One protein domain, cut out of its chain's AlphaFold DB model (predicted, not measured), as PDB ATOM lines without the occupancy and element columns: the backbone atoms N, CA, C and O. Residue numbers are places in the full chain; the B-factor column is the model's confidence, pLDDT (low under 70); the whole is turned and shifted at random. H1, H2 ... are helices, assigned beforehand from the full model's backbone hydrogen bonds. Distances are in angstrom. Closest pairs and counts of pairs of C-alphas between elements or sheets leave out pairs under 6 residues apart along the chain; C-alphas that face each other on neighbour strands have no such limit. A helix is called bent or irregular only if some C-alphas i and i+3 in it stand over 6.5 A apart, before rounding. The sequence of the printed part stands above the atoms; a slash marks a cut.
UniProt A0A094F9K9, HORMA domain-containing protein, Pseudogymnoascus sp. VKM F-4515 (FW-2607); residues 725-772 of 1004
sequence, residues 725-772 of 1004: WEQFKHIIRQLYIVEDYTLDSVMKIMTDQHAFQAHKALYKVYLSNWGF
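What this domain is: This is residues 725 to 772 of the 1004 residues of the protein "HORMA domain-containing protein" of Pseudogymnoascus sp. VKM F-4515 (FW-2607) (UniProt A0A094F9K9). Three short helices are gathered into a small cluster in which no two lie side by side: H1 and H2 cross at a steep angle, and H3 stands about perpendicular to both. The centres of the helices make a triangle, and H2 meets the other two near its beginning, touching H1 with residues 743 to 746 alone and H3 with residues 743 to 747 alone, while the rest of H2 runs away from them. The printed part has 48 residues with three named helices, in the order H1, H2, H3, and no named strand; its class is all helix. It is compact, with a radius of gyration of the C-alphas of 9.5 A, and rounded, with spans of 25 by 20 by 18 A.

How they stand to each other: H1, residues 725 to 738, touches H2, residues 743 to 754. H1 touches H2 with residues 732 to 736 alone, and H2 touches H1 with residues 743 to 746 alone; the closest C-alphas are those of Leu 735 and Val 746, 6.1 A apart. Their lines stand at a steep tilt of 51 degrees, and they run opposite ways. H2 only just touches H3, residues 760 to 769, with 3 pairs of C-alphas within 8 A. Here H2 takes part with residues 743 to 747 alone; the closest C-alphas are those of Met 747 and Lys 760, 7.5 A apart. The lines of H2 and H3 are about perpendicular, at 82 degrees. H1 and H3 are close but not clearly touching, with the C-alphas of Trp 725 and Tyr 766 closest at 7.7 A. Their lines are about perpendicular, at 89 degrees. Every O i to N i+4 pair is within hydrogen-bond range in H2 and H3; in H1 8 of 10 are.

Where its parts are: H1 has 14 residues and measures 18.3 A from first to last C-alpha, beginning at C-alpha 725 (45.671, 28.387, 1.480). It is irregular: C-alphas 727 and 730 are 7.3 A apart, and its line is a rough one. H2 has 12 residues and measures 15.5 A, beginning at C-alpha 743 (51.811, 41.344, 6.657). H3 has 10 residues and measures 14.4 A, ending at C-alpha 769 (54.876, 26.149, 7.392).

The domain as a whole: The two C-alphas farthest apart are those of Asp 752 in H2 and Gly 771 after H3, 25.0 A apart. The first and last printed C-alphas, Trp 725 and Phe 772, are 13.7 A apart. The printed part has no cut. The link from H1 to H2, with 4 residues, is tight, and so is the link from H2 to H3, with 5 residues. The mean pLDDT of the printed part is 89.6, and no printed residue is under 70.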
ATOM      1  N   TRP A 725      44.352  27.806   1.202       89.19
ATOM      2  CA  TRP A 725      45.671  28.387   1.480       89.19
ATOM      3  C   TRP A 725      46.697  27.990   0.420       89.19
ATOM      4  O   TRP A 725      47.488  28.829  -0.007       89.19
ATOM      5  N   GLU A 726      46.679  26.741  -0.046       88.50
ATOM      6  CA  GLU A 726      47.624  26.272  -1.065       88.50
ATOM      7  C   GLU A 726      47.409  26.948  -2.423       88.50
ATOM      8  O   GLU A 726      48.385  27.322  -3.075       88.50
ATOM      9  N   GLN A 727      46.153  27.215  -2.799       88.94
ATOM     10  CA  GLN A 727      45.822  28.026  -3.977       88.94
ATOM     11  C   GLN A 727      46.452  29.426  -3.887       88.94
ATOM     12  O   GLN A 727      47.118  29.868  -4.823       88.94
ATOM     13  N   PHE A 728      46.331  30.104  -2.740       89.88
ATOM     14  CA  PHE A 728      46.872  31.458  -2.549       89.88
ATOM     15  C   PHE A 728      48.364  31.520  -2.173       89.88
ATOM     16  O   PHE A 728      48.945  32.606  -2.174       89.88
ATOM     17  N   LYS A 729      49.023  30.381  -1.919       92.50
ATOM     18  CA  LYS A 729      50.443  30.279  -1.527       92.50
ATOM     19  C   LYS A 729      51.390  31.074  -2.425       92.50
ATOM     20  O   LYS A 729      52.314  31.716  -1.928       92.50
ATOM     21  N   HIS A 730      51.164  31.047  -3.739       90.12
ATOM     22  CA  HIS A 730      52.011  31.737  -4.713       90.12
ATOM     23  C   HIS A 730      51.839  33.268  -4.668       90.12
ATOM     24  O   HIS A 730      52.836  33.983  -4.587       90.12
ATOM     25  N   ILE A 731      50.598  33.760  -4.604       91.06
ATOM     26  CA  ILE A 731      50.269  35.187  -4.438       91.06
ATOM     27  C   ILE A 731      50.812  35.714  -3.105       91.06
ATOM     28  O   ILE A 731      51.512  36.723  -3.071       91.06
ATOM     29  N   ILE A 732      50.579  34.990  -2.005       92.62
ATOM     30  CA  ILE A 732      51.082  35.358  -0.674       92.62
ATOM     31  C   ILE A 732      52.620  35.409  -0.670       92.62
ATOM     32  O   ILE A 732      53.192  36.327  -0.079       92.62
ATOM     33  N   ARG A 733      53.307  34.491  -1.372       91.00
ATOM     34  CA  ARG A 733      54.772  34.532  -1.550       91.00
ATOM     35  C   ARG A 733      55.227  35.782  -2.299       91.00
ATOM     36  O   ARG A 733      56.184  36.425  -1.869       91.00
ATOM     37  N   GLN A 734      54.565  36.106  -3.410       89.94
ATOM     38  CA  GLN A 734      54.892  37.263  -4.240       89.94
ATOM     39  C   GLN A 734      54.740  38.559  -3.437       89.94
ATOM     40  O   GLN A 734      55.714  39.290  -3.278       89.94
ATOM     41  N   LEU A 735      53.576  38.774  -2.820       90.88
ATOM     42  CA  LEU A 735      53.305  39.967  -2.017       90.88
ATOM     43  C   LEU A 735      54.262  40.096  -0.813       90.88
ATOM     44  O   LEU A 735      54.757  41.185  -0.533       90.88
ATOM     45  N   TYR A 736      54.540  39.003  -0.091       91.00
ATOM     46  CA  TYR A 736      55.301  39.053   1.167       91.00
ATOM     47  C   TYR A 736      56.832  39.086   0.994       91.00
ATOM     48  O   TYR A 736      57.517  39.727   1.801       91.00
ATOM     49  N   ILE A 737      57.366  38.399  -0.030       88.81
ATOM     50  CA  ILE A 737      58.816  38.240  -0.265       88.81
ATOM     51  C   ILE A 737      59.310  39.045  -1.475       88.81
ATOM     52  O   ILE A 737      60.374  39.647  -1.390       88.81
ATOM     53  N   VAL A 738      58.586  39.041  -2.600       82.88
ATOM     54  CA  VAL A 738      59.068  39.640  -3.866       82.88
ATOM     55  C   VAL A 738      58.744  41.132  -3.939       82.88
ATOM     56  O   VAL A 738      59.582  41.928  -4.349       82.88
ATOM     57  N   GLU A 739      57.545  41.513  -3.504       85.25
ATOM     58  CA  GLU A 739      57.055  42.902  -3.480       85.25
ATOM     59  C   GLU A 739      57.193  43.549  -2.090       85.25
ATOM     60  O   GLU A 739      56.805  44.693  -1.866       85.25
ATOM     61  N   ASP A 740      57.788  42.804  -1.158       85.38
ATOM     62  CA  ASP A 740      58.246  43.247   0.156       85.38
ATOM     63  C   ASP A 740      57.170  43.898   1.061       85.38
ATOM     64  O   ASP A 740      57.495  44.570   2.047       85.38
ATOM     65  N   TYR A 741      55.881  43.632   0.820       88.94
ATOM     66  CA  TYR A 741      54.780  44.189   1.609       88.94
ATOM     67  C   TYR A 741      54.820  43.770   3.093       88.94
ATOM     68  O   TYR A 741      55.367  42.733   3.489       88.94
ATOM     69  N   THR A 742      54.216  44.598   3.951       91.50
ATOM     70  CA  THR A 742      53.958  44.245   5.354       91.50
ATOM     71  C   THR A 742      52.827  43.225   5.443       91.50
ATOM     72  O   THR A 742      51.932  43.215   4.600       91.50
ATOM     73  N   LEU A 743      52.821  42.396   6.491       91.62
ATOM     74  CA  LEU A 743      51.811  41.344   6.657       91.62
ATOM     75  C   LEU A 743      50.369  41.880   6.601       91.62
ATOM     76  O   LEU A 743      49.522  41.277   5.953       91.62
ATOM     77  N   ASP A 744      50.110  43.043   7.200       91.06
ATOM     78  CA  ASP A 744      48.790  43.687   7.163       91.06
ATOM     79  C   ASP A 744      48.419  44.210   5.764       91.06
ATOM     80  O   ASP A 744      47.250  44.187   5.386       91.06
ATOM     81  N   SER A 745      49.406  44.620   4.958       90.00
ATOM     82  CA  SER A 745      49.187  44.983   3.554       90.00
ATOM     83  C   SER A 745      48.907  43.747   2.695       90.00
ATOM     84  O   SER A 745      48.016  43.799   1.854       90.00
ATOM     85  N   VAL A 746      49.591  42.619   2.941       92.44
ATOM     86  CA  VAL A 746      49.277  41.331   2.291       92.44
ATOM     87  C   VAL A 746      47.854  40.896   2.649       92.44
ATOM     88  O   VAL A 746      47.056  40.634   1.757       92.44
ATOM     89  N   MET A 747      47.495  40.896   3.938       93.12
ATOM     90  CA  MET A 747      46.142  40.560   4.402       93.12
ATOM     91  C   MET A 747      45.066  41.457   3.783       93.12
ATOM     92  O   MET A 747      44.005  40.963   3.397       93.12
ATOM     93  N   LYS A 748      45.335  42.763   3.662       93.19
ATOM     94  CA  LYS A 748      44.423  43.693   2.994       93.19
ATOM     95  C   LYS A 748      44.266  43.354   1.511       93.19
ATOM     96  O   LYS A 748      43.138  43.219   1.063       93.19
ATOM     97  N   ILE A 749      45.357  43.153   0.770       92.25
ATOM     98  CA  ILE A 749      45.308  42.794  -0.659       92.25
ATOM     99  C   ILE A 749      44.549  41.471  -0.865       92.25
ATOM    100  O   ILE A 749      43.677  41.396  -1.728       92.25
ATOM    101  N   MET A 750      44.789  40.463  -0.023       92.06
ATOM    102  CA  MET A 750      44.051  39.194  -0.048       92.06
ATOM    103  C   MET A 750      42.549  39.360   0.235       92.06
ATOM    104  O   MET A 750      41.730  38.672  -0.375       92.06
ATOM    105  N   THR A 751      42.173  40.291   1.115       92.25
ATOM    106  CA  THR A 751      40.764  40.606   1.404       92.25
ATOM    107  C   THR A 751      40.120  41.378   0.245       92.25
ATOM    108  O   THR A 751      39.056  40.989  -0.226       92.25
ATOM    109  N   ASP A 752      40.785  42.424  -0.253       90.81
ATOM    110  CA  ASP A 752      40.262  43.355  -1.261       90.81
ATOM    111  C   ASP A 752      40.213  42.750  -2.681       90.81
ATOM    112  O   ASP A 752      39.310  43.077  -3.449       90.81
ATOM    113  N   GLN A 753      41.174  41.891  -3.052       91.12
ATOM    114  CA  GLN A 753      41.312  41.343  -4.417       91.12
ATOM    115  C   GLN A 753      40.892  39.874  -4.550       91.12
ATOM    116  O   GLN A 753      40.452  39.462  -5.622       91.12
ATOM    117  N   HIS A 754      41.017  39.080  -3.481       84.62
ATOM    118  CA  HIS A 754      40.741  37.636  -3.506       84.62
ATOM    119  C   HIS A 754      39.587  37.214  -2.584       84.62
ATOM    120  O   HIS A 754      39.320  36.020  -2.461       84.62
ATOM    121  N   ALA A 755      38.908  38.172  -1.933       89.19
ATOM    122  CA  ALA A 755      37.861  37.941  -0.928       89.19
ATOM    123  C   ALA A 755      38.289  37.005   0.229       89.19
ATOM    124  O   ALA A 755      37.453  36.445   0.939       89.19
ATOM    125  N   PHE A 756      39.598  36.827   0.435       89.19
ATOM    126  CA  PHE A 756      40.161  35.810   1.317       89.19
ATOM    127  C   PHE A 756      40.468  36.384   2.706       89.19
ATOM    128  O   PHE A 756      41.602  36.739   3.048       89.19
ATOM    129  N   GLN A 757      39.417  36.487   3.517       85.94
ATOM    130  CA  GLN A 757      39.511  36.973   4.888       85.94
ATOM    131  C   GLN A 757      39.950  35.852   5.845       85.94
ATOM    132  O   GLN A 757      39.209  34.907   6.109       85.94
ATOM    133  N   ALA A 758      41.147  35.986   6.420       90.12
ATOM    134  CA  ALA A 758      41.666  35.077   7.440       90.12
ATOM    135  C   ALA A 758      42.428  35.831   8.540       90.12
ATOM    136  O   ALA A 758      42.936  36.932   8.329       90.12
ATOM    137  N   HIS A 759      42.510  35.244   9.737       88.00
ATOM    138  CA  HIS A 759      43.135  35.895  10.890       88.00
ATOM    139  C   HIS A 759      44.667  36.008  10.749       88.00
ATOM    140  O   HIS A 759      45.322  35.092  10.252       88.00
ATOM    141  N   LYS A 760      45.258  37.098  11.265       89.69
ATOM    142  CA  LYS A 760      46.705  37.403  11.190       89.69
ATOM    143  C   LYS A 760      47.595  36.273  11.718       89.69
ATOM    144  O   LYS A 760      48.673  36.031  11.179       89.69
ATOM    145  N   ALA A 761      47.128  35.543  12.733       87.50
ATOM    146  CA  ALA A 761      47.821  34.368  13.261       87.50
ATOM    147  C   ALA A 761      47.892  33.205  12.252       87.50
ATOM    148  O   ALA A 761      48.933  32.566  12.151       87.50
ATOM    149  N   LEU A 762      46.836  32.964  11.464       89.06
ATOM    150  CA  LEU A 762      46.838  31.907  10.445       89.06
ATOM    151  C   LEU A 762      47.836  32.228   9.331       89.06
ATOM    152  O   LEU A 762      48.624  31.363   8.968       89.06
ATOM    153  N   TYR A 763      47.891  33.483   8.869       91.31
ATOM    154  CA  TYR A 763      48.936  33.900   7.932       91.31
ATOM    155  C   TYR A 763      50.343  33.671   8.509       91.31
ATOM    156  O   TYR A 763      51.181  33.113   7.811       91.31
ATOM    157  N   LYS A 764      50.608  34.019   9.783       90.12
ATOM    158  CA  LYS A 764      51.902  33.709  10.431       90.12
ATOM    159  C   LYS A 764      52.210  32.198  10.414       90.12
ATOM    160  O   LYS A 764      53.329  31.824  10.075       90.12
ATOM    161  N   VAL A 765      51.229  31.343  10.720       89.75
ATOM    162  CA  VAL A 765      51.384  29.873  10.694       89.75
ATOM    163  C   VAL A 765      51.666  29.354   9.282       89.75
ATOM    164  O   VAL A 765      52.636  28.627   9.098       89.75
ATOM    165  N   TYR A 766      50.896  29.753   8.266       89.12
ATOM    166  CA  TYR A 766      51.123  29.288   6.890       89.12
ATOM    167  C   TYR A 766      52.432  29.822   6.290       89.12
ATOM    168  O   TYR A 766      53.152  29.060   5.650       89.12
ATOM    169  N   LEU A 767      52.814  31.076   6.567       91.69
ATOM    170  CA  LEU A 767      54.133  31.607   6.193       91.69
ATOM    171  C   LEU A 767      55.273  30.794   6.832       91.69
ATOM    172  O   LEU A 767      56.245  30.474   6.149       91.69
ATOM    173  N   SER A 768      55.132  30.406   8.105       88.12
ATOM    174  CA  SER A 768      56.088  29.535   8.802       88.12
ATOM    175  C   SER A 768      56.147  28.136   8.174       88.12
ATOM    176  O   SER A 768      57.224  27.678   7.795       88.12
ATOM    177  N   ASN A 769      54.993  27.492   7.973       89.12
ATOM    178  CA  ASN A 769      54.876  26.149   7.392       89.12
ATOM    179  C   ASN A 769      55.357  26.076   5.930       89.12
ATOM    180  O   ASN A 769      55.723  25.006   5.450       89.12
ATOM    181  N   TRP A 770      55.362  27.198   5.206       89.25
ATOM    182  CA  TRP A 770      55.913  27.300   3.852       89.25
ATOM    183  C   TRP A 770      57.370  27.791   3.805       89.25
ATOM    184  O   TRP A 770      57.928  27.915   2.715       89.25
ATOM    185  N   GLY A 771      57.995  28.075   4.954       86.62
ATOM    186  CA  GLY A 771      59.383  28.543   5.045       86.62
ATOM    187  C   GLY A 771      59.606  29.988   4.573       86.62
ATOM    188  O   GLY A 771      60.737  30.366   4.268       86.62
ATOM    189  N   PHE A 772      58.555  30.808   4.491       86.19
ATOM    190  CA  PHE A 772      58.600  32.166   3.939       86.19
ATOM    191  C   PHE A 772      59.180  33.164   4.953       86.19
ATOM    192  O   PHE A 772      58.465  33.945   5.582       86.19
TER     193      PHE A 772